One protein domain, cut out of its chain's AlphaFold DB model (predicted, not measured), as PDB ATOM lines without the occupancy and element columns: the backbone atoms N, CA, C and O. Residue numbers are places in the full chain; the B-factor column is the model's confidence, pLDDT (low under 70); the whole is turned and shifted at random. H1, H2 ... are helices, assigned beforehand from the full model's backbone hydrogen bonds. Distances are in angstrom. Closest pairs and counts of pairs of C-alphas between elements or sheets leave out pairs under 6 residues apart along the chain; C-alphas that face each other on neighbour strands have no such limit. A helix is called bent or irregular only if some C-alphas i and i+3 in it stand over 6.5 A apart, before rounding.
ATOM      1  N   GLU A 523      -9.709  56.035  19.951       90.31
ATOM      2  CA  GLU A 523      -9.634  55.720  18.521       90.31
ATOM      3  C   GLU A 523      -8.229  55.973  17.956       90.31
ATOM      4  O   GLU A 523      -7.688  55.144  17.226       90.31
ATOM      5  N   ASN A 524      -7.589  57.080  18.353       92.56
ATOM      6  CA  ASN A 524      -6.223  57.409  17.945       92.56
ATOM      7  C   ASN A 524      -5.213  56.379  18.472       92.56
ATOM      8  O   ASN A 524      -4.332  55.930  17.736       92.56
ATOM      9  N   MET A 525      -5.358  55.965  19.730       92.19
ATOM     10  CA  MET A 525      -4.503  54.940  20.334       92.19
ATOM     11  C   MET A 525      -4.708  53.570  19.674       92.19
ATOM     12  O   MET A 525      -3.739  52.839  19.452       92.19
ATOM     13  N   SER A 526      -5.947  53.249  19.293       92.94
ATOM     14  CA  SER A 526      -6.295  52.035  18.545       92.94
ATOM     15  C   SER A 526      -5.700  52.037  17.134       92.94
ATOM     16  O   SER A 526      -5.150  51.024  16.696       92.94
ATOM     17  N   ASP A 527      -5.718  53.180  16.446       94.75
ATOM     18  CA  ASP A 527      -5.082  53.356  15.135       94.75
ATOM     19  C   ASP A 527      -3.557  53.177  15.204       94.75
ATOM     20  O   ASP A 527      -2.958  52.513  14.352       94.75
ATOM     21  N   ILE A 528      -2.908  53.739  16.231       92.50
ATOM     22  CA  ILE A 528      -1.463  53.571  16.454       92.50
ATOM     23  C   ILE A 528      -1.135  52.111  16.776       92.50
ATOM     24  O   ILE A 528      -0.163  51.563  16.250       92.50
ATOM     25  N   HIS A 529      -1.963  51.454  17.590       93.38
ATOM     26  CA  HIS A 529      -1.823  50.029  17.870       93.38
ATOM     27  C   HIS A 529      -1.906  49.200  16.584       93.38
ATOM     28  O   HIS A 529      -1.043  48.352  16.345       93.38
ATOM     29  N   LEU A 530      -2.897  49.469  15.725       93.44
ATOM     30  CA  LEU A 530      -3.027  48.823  14.418       93.44
ATOM     31  C   LEU A 530      -1.782  49.065  13.551       93.44
ATOM     32  O   LEU A 530      -1.287  48.131  12.919       93.44
ATOM     33  N   CYS A 531      -1.224  50.279  13.579       91.69
ATOM     34  CA  CYS A 531       0.007  50.617  12.867       91.69
ATOM     35  C   CYS A 531       1.192  49.747  13.280       91.69
ATOM     36  O   CYS A 531       1.827  49.120  12.426       91.69
ATOM     37  N   PHE A 532       1.462  49.644  14.580       90.56
ATOM     38  CA  PHE A 532       2.526  48.770  15.068       90.56
ATOM     39  C   PHE A 532       2.228  47.299  14.787       90.56
ATOM     40  O   PHE A 532       3.119  46.561  14.367       90.56
ATOM     41  N   LYS A 533       0.976  46.869  14.960       89.81
ATOM     42  CA  LYS A 533       0.563  45.486  14.719       89.81
ATOM     43  C   LYS A 533       0.832  45.055  13.277       89.81
ATOM     44  O   LYS A 533       1.397  43.978  13.090       89.81
ATOM     45  N   GLU A 534       0.471  45.872  12.294       89.75
ATOM     46  CA  GLU A 534       0.641  45.558  10.869       89.75
ATOM     47  C   GLU A 534       2.088  45.724  10.394       89.75
ATOM     48  O   GLU A 534       2.575  44.916   9.604       89.75
ATOM     49  N   LYS A 535       2.813  46.744  10.877       87.31
ATOM     50  CA  LYS A 535       4.168  47.037  10.377       87.31
ATOM     51  C   LYS A 535       5.292  46.300  11.109       87.31
ATOM     52  O   LYS A 535       6.368  46.143  10.541       87.31
ATOM     53  N   LEU A 536       5.061  45.815  12.331       85.50
ATOM     54  CA  LEU A 536       6.056  45.109  13.154       85.50
ATOM     55  C   LEU A 536       5.693  43.631  13.357       85.50
ATOM     56  O   LEU A 536       5.719  43.095  14.466       85.50
ATOM     57  N   THR A 537       5.350  42.936  12.272       81.88
ATOM     58  CA  THR A 537       4.965  41.511  12.308       81.88
ATOM     59  C   THR A 537       6.076  40.593  12.832       81.88
ATOM     60  O   THR A 537       5.788  39.594  13.496       81.88
ATOM     61  N   HIS A 538       7.342  40.950  12.596       76.88
ATOM     62  CA  HIS A 538       8.526  40.184  13.002       76.88
ATOM     63  C   HIS A 538       8.762  40.165  14.525       76.88
ATOM     64  O   HIS A 538       9.342  39.207  15.035       76.88
ATOM     65  N   LEU A 539       8.240  41.145  15.277       70.94
ATOM     66  CA  LEU A 539       8.377  41.200  16.742       70.94
ATOM     67  C   LEU A 539       7.627  40.076  17.475       70.94
ATOM     68  O   LEU A 539       7.836  39.867  18.668       70.94
ATOM     69  N   SER A 540       6.819  39.285  16.758       65.69
ATOM     70  CA  SER A 540       6.181  38.061  17.268       65.69
ATOM     71  C   SER A 540       7.177  37.032  17.834       65.69
ATOM     72  O   SER A 540       6.766  36.101  18.517       65.69
ATOM     73  N   GLN A 541       8.473  37.177  17.539       67.12
ATOM     74  CA  GLN A 541       9.543  36.270  17.963       67.12
ATOM     75  C   GLN A 541      10.067  36.541  19.391       67.12
ATOM     76  O   GLN A 541      10.723  35.672  19.958       67.12
ATOM     77  N   TYR A 542       9.766  37.701  19.995       63.25
ATOM     78  CA  TYR A 542      10.420  38.192  21.226       63.25
ATOM     79  C   TYR A 542       9.552  38.144  22.504       63.25
ATOM     80  O   TYR A 542       9.814  38.866  23.464       63.25
ATOM     81  N   GLY A 543       8.532  37.279  22.560       64.94
ATOM     82  CA  GLY A 543       7.661  37.102  23.735       64.94
ATOM     83  C   GLY A 543       6.198  37.462  23.464       64.94
ATOM     84  O   GLY A 543       5.700  37.268  22.355       64.94
ATOM     85  N   ASN A 544       5.478  37.953  24.481       73.69
ATOM     86  CA  ASN A 544       4.059  38.301  24.348       73.69
ATOM     87  C   ASN A 544       3.884  39.605  23.547       73.69
ATOM     88  O   ASN A 544       3.861  40.699  24.111       73.69
ATOM     89  N   ARG A 545       3.748  39.462  22.222       80.88
ATOM     90  CA  ARG A 545       3.591  40.547  21.233       80.88
ATOM     91  C   ARG A 545       2.603  41.631  21.659       80.88
ATOM     92  O   ARG A 545       2.857  42.803  21.422       80.88
ATOM     93  N   GLU A 546       1.494  41.253  22.282       84.06
ATOM     94  CA  GLU A 546       0.439  42.197  22.656       84.06
ATOM     95  C   GLU A 546       0.873  43.161  23.769       84.06
ATOM     96  O   GLU A 546       0.517  44.336  23.748       84.06
ATOM     97  N   ILE A 547       1.686  42.685  24.718       81.56
ATOM     98  CA  ILE A 547       2.245  43.524  25.787       81.56
ATOM     99  C   ILE A 547       3.219  44.535  25.180       81.56
ATOM    100  O   ILE A 547       3.095  45.730  25.434       81.56
ATOM    101  N   LEU A 548       4.104  44.071  24.293       80.00
ATOM    102  CA  LEU A 548       5.062  44.932  23.601       80.00
ATOM    103  C   LEU A 548       4.357  46.008  22.762       80.00
ATOM    104  O   LEU A 548       4.716  47.177  22.831       80.00
ATOM    105  N   LEU A 549       3.320  45.644  22.001       86.38
ATOM    106  CA  LEU A 549       2.546  46.610  21.217       86.38
ATOM    107  C   LEU A 549       1.892  47.672  22.110       86.38
ATOM    108  O   LEU A 549       1.936  48.850  21.768       86.38
ATOM    109  N   LYS A 550       1.325  47.289  23.260       86.69
ATOM    110  CA  LYS A 550       0.754  48.248  24.224       86.69
ATOM    111  C   LYS A 550       1.806  49.197  24.794       86.69
ATOM    112  O   LYS A 550       1.530  50.385  24.936       86.69
ATOM    113  N   GLU A 551       3.009  48.704  25.068       80.88
ATOM    114  CA  GLU A 551       4.128  49.540  25.513       80.88
ATOM    115  C   GLU A 551       4.572  50.528  24.423       80.88
ATOM    116  O   GLU A 551       4.746  51.710  24.711       80.88
ATOM    117  N   LEU A 552       4.687  50.088  23.164       84.75
ATOM    118  CA  LEU A 552       5.029  50.965  22.033       84.75
ATOM    119  C   LEU A 552       3.955  52.040  21.801       84.75
ATOM    120  O   LEU A 552       4.279  53.198  21.539       84.75
ATOM    121  N   VAL A 553       2.676  51.676  21.942       88.31
ATOM    122  CA  VAL A 553       1.550  52.621  21.898       88.31
ATOM    123  C   VAL A 553       1.678  53.652  23.017       88.31
ATOM    124  O   VAL A 553       1.598  54.846  22.740       88.31
ATOM    125  N   ALA A 554       1.950  53.229  24.254       85.00
ATOM    126  CA  ALA A 554       2.153  54.151  25.370       85.00
ATOM    127  C   ALA A 554       3.345  55.095  25.129       85.00
ATOM    128  O   ALA A 554       3.224  56.300  25.333       85.00
ATOM    129  N   LYS A 555       4.465  54.574  24.609       80.31
ATOM    130  CA  LYS A 555       5.662  55.356  24.253       80.31
ATOM    131  C   LYS A 555       5.420  56.378  23.146       80.31
ATOM    132  O   LYS A 555       6.147  57.364  23.078       80.31
ATOM    133  N   SER A 556       4.425  56.152  22.290       82.81
ATOM    134  CA  SER A 556       4.078  57.096  21.230       82.81
ATOM    135  C   SER A 556       3.403  58.366  21.722       82.81
ATOM    136  O   SER A 556       3.354  59.334  20.964       82.81
ATOM    137  N   GLU A 557       2.869  58.357  22.950       84.25
ATOM    138  CA  GLU A 557       2.108  59.470  23.534       84.25
ATOM    139  C   GLU A 557       0.979  59.959  22.610       84.25
ATOM    140  O   GLU A 557       0.618  61.132  22.589       84.25
ATOM    141  N   GLY A 558       0.436  59.049  21.794       84.75
ATOM    142  CA  GLY A 558      -0.607  59.359  20.829       84.75
ATOM    143  C   GLY A 558      -0.118  60.025  19.542       84.75
ATOM    144  O   GLY A 558      -0.954  60.389  18.724       84.75
ATOM    145  N   ILE A 559       1.186  60.177  19.291       85.06
ATOM    146  CA  ILE A 559       1.712  60.841  18.087       85.06
ATOM    147  C   ILE A 559       1.944  59.836  16.945       85.06
ATOM    148  O   ILE A 559       2.877  59.033  16.957       85.06
ATOM    149  N   MET A 560       1.140  59.927  15.880       87.75
ATOM    150  CA  MET A 560       1.219  59.020  14.720       87.75
ATOM    151  C   MET A 560       2.566  59.103  13.976       87.75
ATOM    152  O   MET A 560       3.092  58.096  13.501       87.75
ATOM    153  N   LEU A 561       3.157  60.297  13.890       82.50
ATOM    154  CA  LEU A 561       4.473  60.499  13.280       82.50
ATOM    155  C   LEU A 561       5.581  59.786  14.065       82.50
ATOM    156  O   LEU A 561       6.487  59.224  13.454       82.50
ATOM    157  N   TYR A 562       5.483  59.753  15.397       82.31
ATOM    158  CA  TYR A 562       6.396  58.969  16.225       82.31
ATOM    159  C   TYR A 562       6.257  57.484  15.896       82.31
ATOM    160  O   TYR A 562       7.261  56.820  15.666       82.31
ATOM    161  N   ALA A 563       5.022  56.977  15.803       84.12
ATOM    162  CA  ALA A 563       4.786  55.576  15.470       84.12
ATOM    163  C   ALA A 563       5.425  55.195  14.126       84.12
ATOM    164  O   ALA A 563       6.067  54.153  14.018       84.12
ATOM    165  N   HIS A 564       5.331  56.070  13.121       83.81
ATOM    166  CA  HIS A 564       6.007  55.883  11.837       83.81
ATOM    167  C   HIS A 564       7.536  55.782  11.977       83.81
ATOM    168  O   HIS A 564       8.124  54.822  11.485       83.81
ATOM    169  N   TYR A 565       8.172  56.721  12.686       74.50
ATOM    170  CA  TYR A 565       9.626  56.701  12.879       74.50
ATOM    171  C   TYR A 565      10.107  55.526  13.715       74.50
ATOM    172  O   TYR A 565      11.147  54.947  13.414       74.50
ATOM    173  N   LEU A 566       9.356  55.161  14.750       78.06
ATOM    174  CA  LEU A 566       9.691  54.025  15.591       78.06
ATOM    175  C   LEU A 566       9.646  52.722  14.792       78.06
ATOM    176  O   LEU A 566      10.534  51.887  14.937       78.06
ATOM    177  N   VAL A 567       8.653  52.563  13.914       80.44
ATOM    178  CA  VAL A 567       8.589  51.421  12.994       80.44
ATOM    179  C   VAL A 567       9.820  51.378  12.092       80.44
ATOM    180  O   VAL A 567      10.458  50.333  11.978       80.44
ATOM    181  N   ASP A 568      10.176  52.501  11.471       75.88
ATOM    182  CA  ASP A 568      11.344  52.581  10.590       75.88
ATOM    183  C   ASP A 568      12.656  52.316  11.337       75.88
ATOM    184  O   ASP A 568      13.559  51.682  10.791       75.88
ATOM    185  N   PHE A 569      12.762  52.778  12.585       71.88
ATOM    186  CA  PHE A 569      13.903  52.532  13.459       71.88
ATOM    187  C   PHE A 569      14.032  51.043  13.796       71.88
ATOM    188  O   PHE A 569      15.078  50.451  13.540       71.88
ATOM    189  N   LEU A 570      12.958  50.423  14.285       75.50
ATOM    190  CA  LEU A 570      12.943  49.011  14.681       75.50
ATOM    191  C   LEU A 570      13.147  48.056  13.498       75.50
ATOM    192  O   LEU A 570      13.713  46.982  13.669       75.50
ATOM    193  N   ASN A 571      12.727  48.449  12.293       74.06
ATOM    194  CA  ASN A 571      12.988  47.683  11.074       74.06
ATOM    195  C   ASN A 571      14.456  47.753  10.612       74.06
ATOM    196  O   ASN A 571      14.891  46.871   9.871       74.06
ATOM    197  N   LYS A 572      15.210  48.795  10.994       67.06
ATOM    198  CA  LYS A 572      16.617  48.999  10.595       67.06
ATOM    199  C   LYS A 572      17.607  48.468  11.633       67.06
ATOM    200  O   LYS A 572      18.574  47.820  11.250       67.06
ATOM    201  N   ASP A 573      17.344  48.714  12.913       60.91
ATOM    202  CA  ASP A 573      18.156  48.275  14.049       60.91
ATOM    203  C   ASP A 573      17.263  47.472  15.006       60.91
ATOM    204  O   ASP A 573      16.497  48.046  15.777       60.91
ATOM    205  N   VAL A 574      17.334  46.136  14.950       57.31
ATOM    206  CA  VAL A 574      16.551  45.253  15.834       57.31
ATOM    207  C   VAL A 574      17.271  45.130  17.182       57.31
ATOM    208  O   VAL A 574      18.354  44.538  17.229       57.31
ATOM    209  N   PRO A 575      16.710  45.628  18.299       56.47
ATOM    210  CA  PRO A 575      17.295  45.397  19.613       56.47
ATOM    211  C   PRO A 575      17.181  43.911  19.970       56.47
ATOM    212  O   PRO A 575      16.143  43.284  19.774       56.47
ATOM    213  N   THR A 576      18.251  43.334  20.511       51.84
ATOM    214  CA  THR A 576      18.370  41.886  20.736       51.84
ATOM    215  C   THR A 576      17.539  41.351  21.914       51.84
ATOM    216  O   THR A 576      17.368  40.135  22.002       51.84
ATOM    217  N   THR A 577      17.000  42.204  22.802       57.03
ATOM    218  CA  THR A 577      16.206  41.800  23.986       57.03
ATOM    219  C   THR A 577      15.128  42.819  24.411       57.03
ATOM    220  O   THR A 577      15.268  44.025  24.211       57.03
ATOM    221  N   HIS A 578      14.068  42.321  25.072       56.31
ATOM    222  CA  HIS A 578      12.918  43.081  25.606       56.31
ATOM    223  C   HIS A 578      13.316  44.186  26.611       56.31
ATOM    224  O   HIS A 578      12.769  45.284  26.577       56.31
ATOM    225  N   GLU A 579      14.314  43.941  27.467       49.22
ATOM    226  CA  GLU A 579      14.822  44.931  28.438       49.22
ATOM    227  C   GLU A 579      15.589  46.091  27.774       49.22
ATOM    228  O   GLU A 579      15.525  47.232  28.243       49.22
ATOM    229  N   LEU A 580      16.274  45.836  26.650       49.09
ATOM    230  CA  LEU A 580      16.935  46.890  25.874       49.09
ATOM    231  C   LEU A 580      15.908  47.767  25.144       49.09
ATOM    232  O   LEU A 580      16.087  48.979  25.064       49.09
ATOM    233  N   MET A 581      14.800  47.193  24.659       57.94
ATOM    234  CA  MET A 581      13.710  47.976  24.056       57.94
ATOM    235  C   MET A 581      13.086  48.949  25.072       57.94
ATOM    236  O   MET A 581      12.850  50.107  24.748       57.94
ATOM    237  N   GLN A 582      12.878  48.530  26.322       55.06
ATOM    238  CA  GLN A 582      12.249  49.381  27.344       55.06
ATOM    239  C   GLN A 582      13.117  50.571  27.783       55.06
ATOM    240  O   GLN A 582      12.593  51.666  28.016       55.06
ATOM    241  N   SER A 583      14.433  50.361  27.873       54.56
ATOM    242  CA  SER A 583      15.412  51.353  28.340       54.56
ATOM    243  C   SER A 583      15.941  52.277  27.239       54.56
ATOM    244  O   SER A 583      16.325  53.403  27.538       54.56
ATOM    245  N   THR A 584      15.929  51.834  25.977       59.47
ATOM    246  CA  THR A 584      16.520  52.585  24.852       59.47
ATOM    247  C   THR A 584      15.482  53.363  24.040       59.47
ATOM    248  O   THR A 584      15.846  54.281  23.310       59.47
ATOM    249  N   LEU A 585      14.190  53.013  24.129       64.19
ATOM    250  CA  LEU A 585      13.175  53.649  23.290       64.19
ATOM    251  C   LEU A 585      12.753  55.030  23.831       64.19
ATOM    252  O   LEU A 585      12.215  55.106  24.950       64.19
ATOM    253  N   PRO A 586      12.942  56.103  23.034       63.88
ATOM    254  CA  PRO A 586      12.584  57.468  23.413       63.88
ATOM    255  C   PRO A 586      11.089  57.586  23.740       63.88
ATOM    256  O   PRO A 586      10.271  56.976  23.058       63.88
TER     257      PRO A 586
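What this domain is: This is residues 523 to 586 of the 862 residues of a protein of Stylophora pistillata (UniProt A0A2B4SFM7). Two long helices, H1 and H4, lie side by side but offset along their length, and a third, H3, crosses H1 at a steep angle and packs on it. The short H2 turns the chain at the end of H1 toward the start of H3, while H5 lies beside H3 without touching any helix. The printed part has 64 residues with five named helices in the order H1, H2, H3, H4, H5, and no named strand; the class is all helix, with 49 residues in the helices. The whole is compact, with a radius of gyration of the C-alphas of 10.6 A and spans of 30 by 20 by 18 A.

How they stand to each other: H1, residues 523 to 535, and H4, residues 560 to 572, are the longest helices, with 13 residues each. They touch, and their closest C-alphas are those of Ile 528 and Met 560, 6.3 A apart. Their lines stand at a shallow tilt of 17 degrees, and they run the same way. H3, residues 545 to 555, touches H1, and here the closest C-alphas are those of His 529 and Val 553, 5.9 A apart. These two helices run opposite ways at a steep tilt of 54 degrees. H3 and H4 are close but not clearly touching, with the C-alphas of Val 553 and Ala 563, the closest pair, 7.8 A apart; they too run opposite ways, at a steep tilt of 53 degrees. H2, residues 537 to 541, meets H1 only through their link. H2 is close to H3 but not clearly touching it, and their closest C-alphas, those of Leu 539 and Arg 545, are 6.6 A apart. H5, residues 578 to 584, and H3 are near each other, with 8 pairs of C-alphas within 10 A. H5 is apart from H1, H2 and H4, and H2 is apart from H4. In H1, H3, H4 and H5 every pair of O i and N i+4 is within hydrogen-bond range. In H2 that holds for 0 of 1 pair, but 2 of its 2 pairs of O i and N i+3 are within range.

Where its parts are: H1 begins at C-alpha 523, at (-9.634, 55.720, 18.521), and measures 18.2 A from its first to its last C-alpha. H4 measures 18.8 A, from C-alpha 560 at (1.219, 59.020, 14.720) to C-alpha 572 at (16.617, 48.999, 10.595). H3 is 15.3 A long, H5 10.2 A and H2 9.0 A. H2 is neither bent nor irregular, but only just: C-alphas 538 and 541 are 6.4 A apart. H5, the last helix, ends at C-alpha 584, at (16.520, 52.585, 24.852).

The domain as a whole: The printed part runs from residue 523 to residue 586 without a cut, within a full chain of 862 residues. The two C-alphas farthest apart are those of Glu 523 and Thr 576, at 31.3 A, and the first and last printed C-alphas, of Glu 523 and Pro 586, are 22.8 A apart. The four links between the helices are tight; the longest of them, from H4 to H5, has 5 residues. The mean pLDDT of the printed part is 76.7. It is under 70 at 19 residues: residues 540 to 543, of which 540 and 541 belong to H2, and residues 572 to 586, which include H5. The mean pLDDT of H1 is 92 and that of H5 is 55.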